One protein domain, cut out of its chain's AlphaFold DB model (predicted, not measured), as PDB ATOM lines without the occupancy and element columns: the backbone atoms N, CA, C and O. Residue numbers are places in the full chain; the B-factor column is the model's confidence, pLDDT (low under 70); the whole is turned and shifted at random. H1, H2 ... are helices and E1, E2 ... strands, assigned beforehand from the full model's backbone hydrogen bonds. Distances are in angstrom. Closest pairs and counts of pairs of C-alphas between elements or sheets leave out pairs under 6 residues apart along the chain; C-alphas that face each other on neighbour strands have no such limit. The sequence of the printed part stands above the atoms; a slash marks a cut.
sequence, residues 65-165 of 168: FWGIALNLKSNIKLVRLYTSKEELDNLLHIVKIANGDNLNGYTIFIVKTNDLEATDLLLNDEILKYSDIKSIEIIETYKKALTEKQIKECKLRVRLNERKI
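This is residues 65 to 165 of the 168 residues of the protein "Helix-turn-helix" of Megamonas hypermegale (UniProt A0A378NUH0). A strongly twisted sheet of five strands has the long helix H1 running along one face and the short helix H3 over the opposite face. The short H2 lies by one end of the sheet, in the loop between E3 and E4, and H4 ends the printed part away from the sheet. The printed part has 101 residues, with four named helices and five named strands in the order E1, E2, H1, E3, H2, E4, H3, E5, H4; the class is mixed, helices and strands. The sheet runs E4, E3, E1, E2, E5 and is mixed. The whole is compact and rounded, with a radius of gyration of the C-alphas of 13.3 A and spans of 37 by 30 by 22 A.

E1 is residues 65 to 72, 21.9 A long, and begins at C-alpha 65 (207.854, 435.298, 467.202). E2 is residues 77 to 82, 16.9 A. H1 is residues 85 to 98, 19.8 A. E3 is residues 103 to 113, 28.3 A. H2 is residues 118 to 122, 6.5 A. E4 is residues 133 to 143, 26.1 A, and bends by 57 degrees at residue 140. H3 is residues 148 to 152, 6.2 A. E5 is residues 156 to 159, 9.8 A. H4 is residues 162 to 165, 5.2 A, and ends at C-alpha 165 (206.079, 424.289, 456.110).

E1 and E2 form an antiparallel hairpin, with N 68 and O 80 2.9 A apart. E3 is antiparallel to E1, with N 67 and O 109 at 2.7 A. The edge strand E4 is antiparallel to E3, with N 108 and O 140 at 2.8 A. The other edge strand, E5, is parallel to E2, with N 81 and O 157 at 2.8 A. E2, H1 and E3 make a split strand-helix-strand unit, two strands running the same way with E1 between them in the sheet; its crossover is right-handed. H1 is on the sheet at a height of 9.1 A, over E1 and only just over E2 with 3 C-alphas, and runs along the strands, at 2 degrees to E1 on the local plane. The closest C-alphas of H1 and E1 are those of Lys 85 and Trp 66, 5.9 A apart. H3 is on the opposite face from H1, at a height of 8.0 A, only just over E1 with 3 C-alphas. H2 only grazes the sheet with residues 118 to 122. H4 is not on the sheet; it and H2 are close but not clearly touching, with the C-alphas of Ala 118 and Ile 165 closest at 7.7 A. Every O i to N i+4 pair in H1, H2 and H3 is within hydrogen-bond range; H4 is too short for such a pair.

The two C-alphas farthest apart, those of Asp 101 and Asp 115, are 39.5 A apart. The printed part has no cut and no long link. Mean pLDDT of the printed part is 83.2; residues under 70 include 98 to 101 and 161 to 165.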
ATOM      1  N   PHE A  65     206.485 435.420 467.677       88.56
ATOM      2  CA  PHE A  65     207.854 435.298 467.202       88.56
ATOM      3  C   PHE A  65     208.827 435.577 468.335       88.56
ATOM      4  O   PHE A  65     208.751 436.610 469.001       88.56
ATOM      5  N   TRP A  66     209.776 434.671 468.518       91.62
ATOM      6  CA  TRP A  66     210.848 434.804 469.493       91.62
ATOM      7  C   TRP A  66     211.990 435.590 468.866       91.62
ATOM      8  O   TRP A  66     212.531 435.200 467.837       91.62
ATOM      9  N   GLY A  67     212.323 436.735 469.442       93.75
ATOM     10  CA  GLY A  67     213.237 437.706 468.869       93.75
ATOM     11  C   GLY A  67     214.534 437.855 469.641       93.75
ATOM     12  O   GLY A  67     214.560 437.809 470.869       93.75
ATOM     13  N   ILE A  68     215.609 438.112 468.898       94.31
ATOM     14  CA  ILE A  68     216.892 438.570 469.423       94.31
ATOM     15  C   ILE A  68     217.379 439.779 468.636       94.31
ATOM     16  O   ILE A  68     217.433 439.779 467.404       94.31
ATOM     17  N   ALA A  69     217.735 440.825 469.372       94.94
ATOM     18  CA  ALA A  69     218.339 442.034 468.848       94.94
ATOM     19  C   ALA A  69     219.769 442.124 469.379       94.94
ATOM     20  O   ALA A  69     219.976 442.215 470.585       94.94
ATOM     21  N   LEU A  70     220.755 442.082 468.489       92.44
ATOM     22  CA  LEU A  70     222.176 442.121 468.813       92.44
ATOM     23  C   LEU A  70     222.731 443.523 468.561       92.44
ATOM     24  O   LEU A  70     222.545 444.086 467.480       92.44
ATOM     25  N   ASN A  71     223.460 444.049 469.541       92.56
ATOM     26  CA  ASN A  71     224.313 445.223 469.405       92.56
ATOM     27  C   ASN A  71     225.768 444.758 469.283       92.56
ATOM     28  O   ASN A  71     226.326 444.220 470.240       92.56
ATOM     29  N   LEU A  72     226.385 444.958 468.121       89.69
ATOM     30  CA  LEU A  72     227.757 444.528 467.837       89.69
ATOM     31  C   LEU A  72     228.744 445.706 467.907       89.69
ATOM     32  O   LEU A  72     228.351 446.864 467.737       89.69
ATOM     33  N   LYS A  73     230.038 445.428 468.136       83.94
ATOM     34  CA  LYS A  73     231.090 446.450 468.344       83.94
ATOM     35  C   LYS A  73     231.163 447.518 467.247       83.94
ATOM     36  O   LYS A  73     231.332 448.689 467.573       83.94
ATOM     37  N   SER A  74     230.931 447.159 465.987       78.62
ATOM     38  CA  SER A  74     230.950 448.087 464.842       78.62
ATOM     39  C   SER A  74     229.673 448.931 464.689       78.62
ATOM     40  O   SER A  74     229.345 449.348 463.582       78.62
ATOM     41  N   ASN A  75     228.910 449.138 465.770       77.56
ATOM     42  CA  ASN A  75     227.587 449.778 465.758       77.56
ATOM     43  C   ASN A  75     226.582 449.084 464.814       77.56
ATOM     44  O   ASN A  75     225.617 449.684 464.336       77.56
ATOM     45  N   ILE A  76     226.813 447.800 464.531       87.50
ATOM     46  CA  ILE A  76     225.917 446.985 463.718       87.50
ATOM     47  C   ILE A  76     224.798 446.486 464.628       87.50
ATOM     48  O   ILE A  76     225.051 445.849 465.654       87.50
ATOM     49  N   LYS A  77     223.559 446.765 464.225       92.50
ATOM     50  CA  LYS A  77     222.345 446.255 464.861       92.50
ATOM     51  C   LYS A  77     221.787 445.128 464.007       92.50
ATOM     52  O   LYS A  77     221.497 445.335 462.828       92.50
ATOM     53  N   LEU A  78     221.630 443.947 464.589       89.94
ATOM     54  CA  LEU A  78     221.017 442.809 463.911       89.94
ATOM     55  C   LEU A  78     219.775 442.379 464.674       89.94
ATOM     56  O   LEU A  78     219.862 442.112 465.866       89.94
ATOM     57  N   VAL A  79     218.643 442.265 463.982       93.06
ATOM     58  CA  VAL A  79     217.417 441.719 464.565       93.06
ATOM     59  C   VAL A  79     216.994 440.472 463.799       93.06
ATOM     60  O   VAL A  79     216.973 440.455 462.560       93.06
ATOM     61  N   ARG A  80     216.708 439.410 464.551       92.19
ATOM     62  CA  ARG A  80     216.217 438.131 464.041       92.19
ATOM     63  C   ARG A  80     215.049 437.648 464.882       92.19
ATOM     64  O   ARG A  80     215.052 437.824 466.096       92.19
ATOM     65  N   LEU A  81     214.076 437.067 464.203       91.62
ATOM     66  CA  LEU A  81     212.872 436.477 464.761       91.62
ATOM     67  C   LEU A  81     212.835 434.983 464.430       91.62
ATOM     68  O   LEU A  81     213.352 434.564 463.396       91.62
ATOM     69  N   TYR A  82     212.205 434.202 465.295       87.38
ATOM     70  CA  TYR A  82     212.132 432.747 465.223       87.38
ATOM     71  C   TYR A  82     210.718 432.262 465.505       87.38
ATOM     72  O   TYR A  82     209.963 432.909 466.235       87.38
ATOM     73  N   THR A  83     210.380 431.107 464.941       82.25
ATOM     74  CA  THR A  83     209.049 430.501 465.079       82.25
ATOM     75  C   THR A  83     208.887 429.711 466.373       82.25
ATOM     76  O   THR A  83     207.769 429.426 466.791       82.25
ATOM     77  N   SER A  84     209.989 429.384 467.054       83.31
ATOM     78  CA  SER A  84     209.961 428.734 468.360       83.31
ATOM     79  C   SER A  84     211.032 429.280 469.301       83.31
ATOM     80  O   SER A  84     212.057 429.825 468.883       83.31
ATOM     81  N   LYS A  85     210.800 429.096 470.604       85.25
ATOM     82  CA  LYS A  85     211.778 429.437 471.640       85.25
ATOM     83  C   LYS A  85     213.062 428.613 471.504       85.25
ATOM     84  O   LYS A  85     214.147 429.145 471.681       85.25
ATOM     85  N   GLU A  86     212.939 427.342 471.133       84.56
ATOM     86  CA  GLU A  86     214.074 426.434 470.940       84.56
ATOM     87  C   GLU A  86     215.051 426.946 469.869       84.56
ATOM     88  O   GLU A  86     216.265 426.938 470.067       84.56
ATOM     89  N   GLU A  87     214.540 427.455 468.744       85.56
ATOM     90  CA  GLU A  87     215.372 428.024 467.678       85.56
ATOM     91  C   GLU A  87     216.146 429.262 468.147       85.56
ATOM     92  O   GLU A  87     217.326 429.429 467.820       85.56
ATOM     93  N   LEU A  88     215.488 430.112 468.938       89.81
ATOM     94  CA  LEU A  88     216.110 431.264 469.578       89.81
ATOM     95  C   LEU A  88     217.194 430.824 470.575       89.81
ATOM     96  O   LEU A  88     218.302 431.361 470.538       89.81
ATOM     97  N   ASP A  89     216.892 429.862 471.447       87.38
ATOM     98  CA  ASP A  89     217.806 429.374 472.484       87.38
ATOM     99  C   ASP A  89     219.073 428.763 471.863       87.38
ATOM    100  O   ASP A  89     220.188 429.039 472.319       87.38
ATOM    101  N   ASN A  90     218.929 428.035 470.751       86.44
ATOM    102  CA  ASN A  90     220.050 427.525 469.962       86.44
ATOM    103  C   ASN A  90     220.960 428.655 469.456       86.44
ATOM    104  O   ASN A  90     222.185 428.572 469.577       86.44
ATOM    105  N   LEU A  91     220.388 429.748 468.929       85.88
ATOM    106  CA  LEU A  91     221.188 430.911 468.540       85.88
ATOM    107  C   LEU A  91     221.839 431.570 469.760       85.88
ATOM    108  O   LEU A  91     223.009 431.942 469.697       85.88
ATOM    109  N   LEU A  92     221.104 431.733 470.860       85.06
ATOM    110  CA  LEU A  92     221.615 432.372 472.069       85.06
ATOM    111  C   LEU A  92     222.825 431.617 472.628       85.06
ATOM    112  O   LEU A  92     223.799 432.247 473.040       85.06
ATOM    113  N   HIS A  93     222.794 430.284 472.595       84.81
ATOM    114  CA  HIS A  93     223.926 429.446 472.975       84.81
ATOM    115  C   HIS A  93     225.153 429.721 472.094       84.81
ATOM    116  O   HIS A  93     226.234 430.007 472.613       84.81
ATOM    117  N   ILE A  94     224.971 429.761 470.769       82.12
ATOM    118  CA  ILE A  94     226.036 430.105 469.812       82.12
ATOM    119  C   ILE A  94     226.574 431.512 470.077       82.12
ATOM    120  O   ILE A  94     227.783 431.708 470.108       82.12
ATOM    121  N   VAL A  95     225.706 432.500 470.301       81.25
ATOM    122  CA  VAL A  95     226.106 433.887 470.575       81.25
ATOM    123  C   VAL A  95     226.927 433.979 471.862       81.25
ATOM    124  O   VAL A  95     227.937 434.682 471.876       81.25
ATOM    125  N   LYS A  96     226.530 433.259 472.919       78.81
ATOM    126  CA  LYS A  96     227.254 433.211 474.199       78.81
ATOM    127  C   LYS A  96     228.638 432.565 474.060       78.81
ATOM    128  O   LYS A  96     229.568 433.028 474.710       78.81
ATOM    129  N   ILE A  97     228.780 431.553 473.202       73.69
ATOM    130  CA  ILE A  97     230.063 430.878 472.936       73.69
ATOM    131  C   ILE A  97     230.959 431.711 472.008       73.69
ATOM    132  O   ILE A  97     232.145 431.874 472.272       73.69
ATOM    133  N   ALA A  98     230.403 432.237 470.916       64.88
ATOM    134  CA  ALA A  98     231.173 432.817 469.819       64.88
ATOM    135  C   ALA A  98     231.554 434.290 470.027       64.88
ATOM    136  O   ALA A  98     232.528 434.751 469.438       64.88
ATOM    137  N   ASN A  99     230.797 435.058 470.823       64.12
ATOM    138  CA  ASN A  99     230.921 436.521 470.844       64.12
ATOM    139  C   ASN A  99     231.431 437.118 472.165       64.12
ATOM    140  O   ASN A  99     230.924 438.150 472.607       64.12
ATOM    141  N   GLY A 100     232.490 436.552 472.752       58.84
ATOM    142  CA  GLY A 100     233.200 437.210 473.861       58.84
ATOM    143  C   GLY A 100     233.681 438.626 473.505       58.84
ATOM    144  O   GLY A 100     233.539 439.546 474.311       58.84
ATOM    145  N   ASP A 101     234.132 438.824 472.258       64.75
ATOM    146  CA  ASP A 101     234.755 440.079 471.836       64.75
ATOM    147  C   ASP A 101     233.949 440.947 470.872       64.75
ATOM    148  O   ASP A 101     234.256 442.124 470.798       64.75
ATOM    149  N   ASN A 102     232.926 440.478 470.152       77.50
ATOM    150  CA  ASN A 102     232.240 441.317 469.143       77.50
ATOM    151  C   ASN A 102     230.837 441.804 469.533       77.50
ATOM    152  O   ASN A 102     230.235 442.600 468.809       77.50
ATOM    153  N   LEU A 103     230.330 441.376 470.688       87.31
ATOM    154  CA  LEU A 103     228.992 441.697 471.176       87.31
ATOM    155  C   LEU A 103     229.048 442.749 472.289       87.31
ATOM    156  O   LEU A 103     229.600 442.527 473.366       87.31
ATOM    157  N   ASN A 104     228.407 443.889 472.050       89.69
ATOM    158  CA  ASN A 104     228.198 444.924 473.058       89.69
ATOM    159  C   ASN A 104     227.031 444.585 473.998       89.69
ATOM    160  O   ASN A 104     227.062 444.951 475.174       89.69
ATOM    161  N   GLY A 105     225.997 443.916 473.485       91.06
ATOM    162  CA  GLY A 105     224.812 443.536 474.248       91.06
ATOM    163  C   GLY A 105     223.717 442.928 473.376       91.06
ATOM    164  O   GLY A 105     223.808 442.969 472.149       91.06
ATOM    165  N   TYR A 106     222.680 442.375 474.000       93.25
ATOM    166  CA  TYR A 106     221.505 441.873 473.285       93.25
ATOM    167  C   TYR A 106     220.208 442.094 474.052       93.25
ATOM    168  O   TYR A 106     220.216 442.286 475.267       93.25
ATOM    169  N   THR A 107     219.104 442.024 473.319       96.12
ATOM    170  CA  THR A 107     217.738 442.037 473.844       96.12
ATOM    171  C   THR A 107     217.007 440.815 473.315       96.12
ATOM    172  O   THR A 107     216.974 440.605 472.103       96.12
ATOM    173  N   ILE A 108     216.421 440.028 474.209       96.00
ATOM    174  CA  ILE A 108     215.477 438.959 473.897       96.00
ATOM    175  C   ILE A 108     214.069 439.513 474.063       96.00
ATOM    176  O   ILE A 108     213.782 440.197 475.046       96.00
ATOM    177  N   PHE A 109     213.192 439.234 473.108       96.00
ATOM    178  CA  PHE A 109     211.832 439.760 473.107       96.00
ATOM    179  C   PHE A 109     210.862 438.815 472.399       96.00
ATOM    180  O   PHE A 109     211.279 437.921 471.672       96.00
ATOM    181  N   ILE A 110     209.565 439.016 472.601       92.62
ATOM    182  CA  ILE A 110     208.498 438.373 471.831       92.62
ATOM    183  C   ILE A 110     207.823 439.434 470.976       92.62
ATOM    184  O   ILE A 110     207.522 440.525 471.458       92.62
ATOM    185  N   VAL A 111     207.554 439.104 469.717       91.38
ATOM    186  CA  VAL A 111     206.646 439.873 468.868       91.38
ATOM    187  C   VAL A 111     205.340 439.115 468.768       91.38
ATOM    188  O   VAL A 111     205.321 437.981 468.295       91.38
ATOM    189  N   LYS A 112     204.253 439.749 469.199       88.25
ATOM    190  CA  LYS A 112     202.902 439.236 468.982       88.25
ATOM    191  C   LYS A 112     202.363 439.881 467.722       88.25
ATOM    192  O   LYS A 112     202.342 441.112 467.638       88.25
ATOM    193  N   THR A 113     201.939 439.084 466.753       84.25
ATOM    194  CA  THR A 113     201.298 439.586 465.534       84.25
ATOM    195  C   THR A 113     199.787 439.421 465.605       84.25
ATOM    196  O   THR A 113     199.267 438.645 466.408       84.25
ATOM    197  N   ASN A 114     199.080 440.191 464.781       71.00
ATOM    198  CA  ASN A 114     197.715 439.843 464.404       71.00
ATOM    199  C   ASN A 114     197.805 439.113 463.057       71.00
ATOM    200  O   ASN A 114     198.474 439.618 462.157       71.00
ATOM    201  N   ASP A 115     197.129 437.976 462.915       66.88
ATOM    202  CA  ASP A 115     196.729 437.448 461.603       66.88
ATOM    203  C   ASP A 115     197.876 437.236 460.598       66.88
ATOM    204  O   ASP A 115     197.782 437.674 459.447       66.88
ATOM    205  N   LEU A 116     198.977 436.605 461.021       72.06
ATOM    206  CA  LEU A 116     200.140 436.396 460.155       72.06
ATOM    207  C   LEU A 116     200.582 434.938 460.143       72.06
ATOM    208  O   LEU A 116     201.015 434.441 461.176       72.06
ATOM    209  N   GLU A 117     200.557 434.303 458.972       66.88
ATOM    210  CA  GLU A 117     201.077 432.949 458.751       66.88
ATOM    211  C   GLU A 117     202.528 432.953 458.247       66.88
ATOM    212  O   GLU A 117     203.037 433.953 457.731       66.88
ATOM    213  N   ALA A 118     203.194 431.798 458.317       63.59
ATOM    214  CA  ALA A 118     204.524 431.614 457.730       63.59
ATOM    215  C   ALA A 118     204.545 431.884 456.210       63.59
ATOM    216  O   ALA A 118     205.514 432.433 455.684       63.59
ATOM    217  N   THR A 119     203.462 431.562 455.499       63.22
ATOM    218  CA  THR A 119     203.326 431.813 454.054       63.22
ATOM    219  C   THR A 119     203.278 433.305 453.715       63.22
ATOM    220  O   THR A 119     203.860 433.722 452.715       63.22
ATOM    221  N   ASP A 120     202.671 434.135 454.572       69.44
ATOM    222  CA  ASP A 120     202.660 435.594 454.406       69.44
ATOM    223  C   ASP A 120     204.078 436.189 454.510       69.44
ATOM    224  O   ASP A 120     204.388 437.203 453.875       69.44
ATOM    225  N   LEU A 121     204.954 435.550 455.292       71.75
ATOM    226  CA  LEU A 121     206.354 435.940 455.448       71.75
ATOM    227  C   LEU A 121     207.216 435.502 454.258       71.75
ATOM    228  O   LEU A 121     208.034 436.301 453.805       71.75
ATOM    229  N   LEU A 122     207.003 434.301 453.705       66.38
ATOM    230  CA  LEU A 122     207.704 433.839 452.493       66.38
ATOM    231  C   LEU A 122     207.517 434.807 451.316       66.38
ATOM    232  O   LEU A 122     208.463 435.091 450.588       66.38
ATOM    233  N   LEU A 123     206.314 435.371 451.168       66.00
ATOM    234  CA  LEU A 123     206.003 436.352 450.122       66.00
ATOM    235  C   LEU A 123     206.676 437.724 450.328       66.00
ATOM    236  O   LEU A 123     206.643 438.555 449.423       66.00
ATOM    237  N   ASN A 124     207.246 437.994 451.506       69.56
ATOM    238  CA  ASN A 124     207.845 439.283 451.871       69.56
ATOM    239  C   ASN A 124     209.324 439.150 452.285       69.56
ATOM    240  O   ASN A 124     209.760 439.841 453.207       69.56
ATOM    241  N   ASP A 125     210.097 438.268 451.643       77.12
ATOM    242  CA  ASP A 125     211.517 438.009 451.967       77.12
ATOM    243  C   ASP A 125     211.752 437.686 453.457       77.12
ATOM    244  O   ASP A 125     212.762 438.076 454.054       77.12
ATOM    245  N   GLU A 126     210.770 437.039 454.084       82.12
ATOM    246  CA  GLU A 126     210.736 436.725 455.512       82.12
ATOM    247  C   GLU A 126     210.804 437.967 456.423       82.12
ATOM    248  O   GLU A 126     211.199 437.892 457.588       82.12
ATOM    249  N   ILE A 127     210.434 439.145 455.916       84.44
ATOM    250  CA  ILE A 127     210.414 440.390 456.684       84.44
ATOM    251  C   ILE A 127     209.029 440.607 457.291       84.44
ATOM    252  O   ILE A 127     208.037 440.801 456.586       84.44
ATOM    253  N   LEU A 128     208.983 440.690 458.621       86.06
ATOM    254  CA  LEU A 128     207.793 441.086 459.360       86.06
ATOM    255  C   LEU A 128     207.562 442.601 459.249       86.06
ATOM    256  O   LEU A 128     208.431 443.405 459.606       86.06
ATOM    257  N   LYS A 129     206.373 443.002 458.788       85.44
ATOM    258  CA  LYS A 129     205.970 444.414 458.711       85.44
ATOM    259  C   LYS A 129     205.464 444.899 460.065       85.44
ATOM    260  O   LYS A 129     204.673 444.232 460.720       85.44
ATOM    261  N   TYR A 130     205.838 446.123 460.441       84.19
ATOM    262  CA  TYR A 130     205.368 446.748 461.685       84.19
ATOM    263  C   TYR A 130     203.846 446.929 461.752       84.19
ATOM    264  O   TYR A 130     203.298 446.949 462.848       84.19
ATOM    265  N   SER A 131     203.158 447.022 460.608       82.56
ATOM    266  CA  SER A 131     201.689 447.068 460.546       82.56
ATOM    267  C   SER A 131     201.017 445.802 461.076       82.56
ATOM    268  O   SER A 131     199.864 445.862 461.492       82.56
ATOM    269  N   ASP A 132     201.733 444.678 461.050       83.12
ATOM    270  CA  ASP A 132     201.214 443.361 461.417       83.12
ATOM    271  C   ASP A 132     201.560 443.019 462.886       83.12
ATOM    272  O   ASP A 132     201.165 441.979 463.409       83.12
ATOM    273  N   ILE A 133     202.272 443.918 463.583       87.31
ATOM    274  CA  ILE A 133     202.693 443.756 464.978       87.31
ATOM    275  C   ILE A 133     201.644 444.334 465.923       87.31
ATOM    276  O   ILE A 133     201.304 445.515 465.867       87.31
ATOM    277  N   LYS A 134     201.189 443.501 466.857       86.62
ATOM    278  CA  LYS A 134     200.314 443.879 467.965       86.62
ATOM    279  C   LYS A 134     201.103 444.449 469.140       86.62
ATOM    280  O   LYS A 134     200.757 445.505 469.659       86.62
ATOM    281  N   SER A 135     202.147 443.745 469.568       88.56
ATOM    282  CA  SER A 135     203.010 444.172 470.670       88.56
ATOM    283  C   SER A 135     204.415 443.588 470.545       88.56
ATOM    284  O   SER A 135     204.629 442.565 469.893       88.56
ATOM    285  N   ILE A 136     205.373 444.263 471.183       92.75
ATOM    286  CA  ILE A 136     206.731 443.771 471.411       92.75
ATOM    287  C   ILE A 136     206.934 443.722 472.924       92.75
ATOM    288  O   ILE A 136     206.737 444.723 473.604       92.75
ATOM    289  N   GLU A 137     207.311 442.562 473.447       94.25
ATOM    290  CA  GLU A 137     207.503 442.326 474.878       94.25
ATOM    291  C   GLU A 137     208.958 441.936 475.127       94.25
ATOM    292  O   GLU A 137     209.402 440.881 474.680       94.25
ATOM    293  N   ILE A 138     209.722 442.791 475.811       95.56
ATOM    294  CA  ILE A 138     211.110 442.488 476.179       95.56
ATOM    295  C   ILE A 138     211.109 441.445 477.301       95.56
ATOM    296  O   ILE A 138     210.463 441.637 478.327       95.56
ATOM    297  N   ILE A 139     211.856 440.361 477.100       94.69
ATOM    298  CA  ILE A 139     212.007 439.266 478.066       94.69
ATOM    299  C   ILE A 139     213.292 439.440 478.871       94.69
ATOM    300  O   ILE A 139     213.287 439.330 480.092       94.69
ATOM    301  N   GLU A 140     214.405 439.681 478.180       93.31
ATOM    302  CA  GLU A 140     215.735 439.707 478.784       93.31
ATOM    303  C   GLU A 140     216.619 440.718 478.061       93.31
ATOM    304  O   GLU A 140     216.538 440.892 476.844       93.31
ATOM    305  N   THR A 141     217.503 441.370 478.809       94.12
ATOM    306  CA  THR A 141     218.519 442.270 478.265       94.12
ATOM    307  C   THR A 141     219.887 441.921 478.818       94.12
ATOM    308  O   THR A 141     220.019 441.592 479.995       94.12
ATOM    309  N   TYR A 142     220.920 442.105 478.005       90.50
ATOM    310  CA  TYR A 142     222.308 441.912 478.399       90.50
ATOM    311  C   TYR A 142     223.182 443.091 477.965       90.50
ATOM    312  O   TYR A 142     223.219 443.444 476.783       90.50
ATOM    313  N   LYS A 143     223.942 443.654 478.916       91.12
ATOM    314  CA  LYS A 143     224.901 444.760 478.714       91.12
ATOM    315  C   LYS A 143     224.296 445.931 477.921       91.12
ATOM    316  O   LYS A 143     223.253 446.450 478.303       91.12
ATOM    317  N   LYS A 144     224.944 446.381 476.834       91.75
ATOM    318  CA  LYS A 144     224.497 447.494 475.977       91.75
ATOM    319  C   LYS A 144     223.388 447.023 475.028       91.75
ATOM    320  O   LYS A 144     223.545 447.059 473.808       91.75
ATOM    321  N   ALA A 145     222.311 446.506 475.605       93.38
ATOM    322  CA  ALA A 145     221.150 445.973 474.910       93.38
ATOM    323  C   ALA A 145     220.457 447.044 474.047       93.38
ATOM    324  O   ALA A 145     220.561 448.242 474.320       93.38
ATOM    325  N   LEU A 146     219.750 446.615 472.999       94.69
ATOM    326  CA  LEU A 146     218.961 447.521 472.164       94.69
ATOM    327  C   LEU A 146     217.600 447.794 472.811       94.69
ATOM    328  O   LEU A 146     216.902 446.879 473.245       94.69
ATOM    329  N   THR A 147     217.204 449.060 472.840       95.19
ATOM    330  CA  THR A 147     215.867 449.470 473.295       95.19
ATOM    331  C   THR A 147     214.792 449.064 472.287       95.19
ATOM    332  O   THR A 147     215.073 448.921 471.098       95.19
ATOM    333  N   GLU A 148     213.535 448.970 472.724       93.69
ATOM    334  CA  GLU A 148     212.397 448.723 471.827       93.69
ATOM    335  C   GLU A 148     212.340 449.735 470.669       93.69
ATOM    336  O   GLU A 148     212.108 449.356 469.523       93.69
ATOM    337  N   LYS A 149     212.632 451.017 470.936       93.62
ATOM    338  CA  LYS A 149     212.707 452.056 469.899       93.62
ATOM    339  C   LYS A 149     213.759 451.720 468.839       93.62
ATOM    340  O   LYS A 149     213.465 451.768 467.652       93.62
ATOM    341  N   GLN A 150     214.962 451.334 469.262       93.94
ATOM    342  CA  GLN A 150     216.035 450.954 468.339       93.94
ATOM    343  C   GLN A 150     215.719 449.657 467.585       93.94
ATOM    344  O   GLN A 150     216.127 449.510 466.437       93.94
ATOM    345  N   ILE A 151     214.994 448.723 468.209       93.62
ATOM    346  CA  ILE A 151     214.503 447.511 467.542       93.62
ATOM    347  C   ILE A 151     213.514 447.894 466.439       93.62
ATOM    348  O   ILE A 151     213.662 447.404 465.324       93.62
ATOM    349  N   LYS A 152     212.584 448.823 466.716       91.06
ATOM    350  CA  LYS A 152     211.590 449.329 465.753       91.06
ATOM    351  C   LYS A 152     212.191 450.040 464.533       91.06
ATOM    352  O   LYS A 152     211.540 450.162 463.502       91.06
ATOM    353  N   GLU A 153     213.437 450.491 464.631       91.44
ATOM    354  CA  GLU A 153     214.194 451.076 463.516       91.44
ATOM    355  C   GLU A 153     214.889 450.007 462.644       91.44
ATOM    356  O   GLU A 153     215.401 450.317 461.568       91.44
ATOM    357  N   CYS A 154     214.927 448.745 463.084       90.56
ATOM    358  CA  CYS A 154     215.583 447.650 462.372       90.56
ATOM    359  C   CYS A 154     214.613 446.876 461.465       90.56
ATOM    360  O   CYS A 154     213.396 446.873 461.658       90.56
ATOM    361  N   LYS A 155     215.168 446.134 460.497       91.06
ATOM    362  CA  LYS A 155     214.412 445.124 459.740       91.06
ATOM    363  C   LYS A 155     214.215 443.868 460.592       91.06
ATOM    364  O   LYS A 155     215.195 443.265 461.031       91.06
ATOM    365  N   LEU A 156     212.964 443.452 460.764       90.44
ATOM    366  CA  LEU A 156     212.580 442.265 461.528       90.44
ATOM    367  C   LEU A 156     212.513 441.039 460.613       90.44
ATOM    368  O   LEU A 156     211.455 440.708 460.090       90.44
ATOM    369  N   ARG A 157     213.654 440.383 460.379       89.31
ATOM    370  CA  ARG A 157     213.673 439.140 459.590       89.31
ATOM    371  C   ARG A 157     213.328 437.938 460.453       89.31
ATOM    372  O   ARG A 157     214.000 437.707 461.459       89.31
ATOM    373  N   VAL A 158     212.336 437.181 460.021       87.88
ATOM    374  CA  VAL A 158     211.939 435.893 460.577       87.88
ATOM    375  C   VAL A 158     212.760 434.805 459.910       87.88
ATOM    376  O   VAL A 158     212.940 434.822 458.705       87.88
ATOM    377  N   ARG A 159     213.291 433.870 460.690       82.75
ATOM    378  CA  ARG A 159     213.870 432.646 460.155       82.75
ATOM    379  C   ARG A 159     212.768 431.603 460.102       82.75
ATOM    380  O   ARG A 159     212.318 431.140 461.149       82.75
ATOM    381  N   LEU A 160     212.339 431.262 458.896       72.50
ATOM    382  CA  LEU A 160     211.390 430.185 458.682       72.50
ATOM    383  C   LEU A 160     212.141 428.854 458.580       72.50
ATOM    384  O   LEU A 160     213.259 428.783 458.070       72.50
ATOM    385  N   ASN A 161     211.549 427.790 459.115       63.84
ATOM    386  CA  ASN A 161     212.122 426.451 459.068       63.84
ATOM    387  C   ASN A 161     211.339 425.621 458.047       63.84
ATOM    388  O   ASN A 161     210.231 425.166 458.326       63.84
ATOM    389  N   GLU A 162     211.907 425.438 456.852       48.25
ATOM    390  CA  GLU A 162     211.247 424.804 455.697       48.25
ATOM    391  C   GLU A 162     210.702 423.395 455.999       48.25
ATOM    392  O   GLU A 162     209.693 422.985 455.434       48.25
ATOM    393  N   ARG A 163     211.295 422.670 456.962       43.53
ATOM    394  CA  ARG A 163     210.838 421.326 457.372       43.53
ATOM    395  C   ARG A 163     209.466 421.303 458.054       43.53
ATOM    396  O   ARG A 163     208.854 420.242 458.099       43.53
ATOM    397  N   LYS A 164     208.991 422.433 458.592       45.22
ATOM    398  CA  LYS A 164     207.646 422.559 459.185       45.22
ATOM    399  C   LYS A 164     206.594 423.070 458.199       45.22
ATOM    400  O   LYS A 164     205.418 422.907 458.463       45.22
ATOM    401  N   ILE A 165     207.000 423.658 457.074       44.59
ATOM    402  CA  ILE A 165     206.079 424.289 456.110       44.59
ATOM    403  C   ILE A 165     205.462 423.254 455.151       44.59
ATOM    404  O   ILE A 165     204.436 423.517 454.540       44.59
TER     405      ILE A 165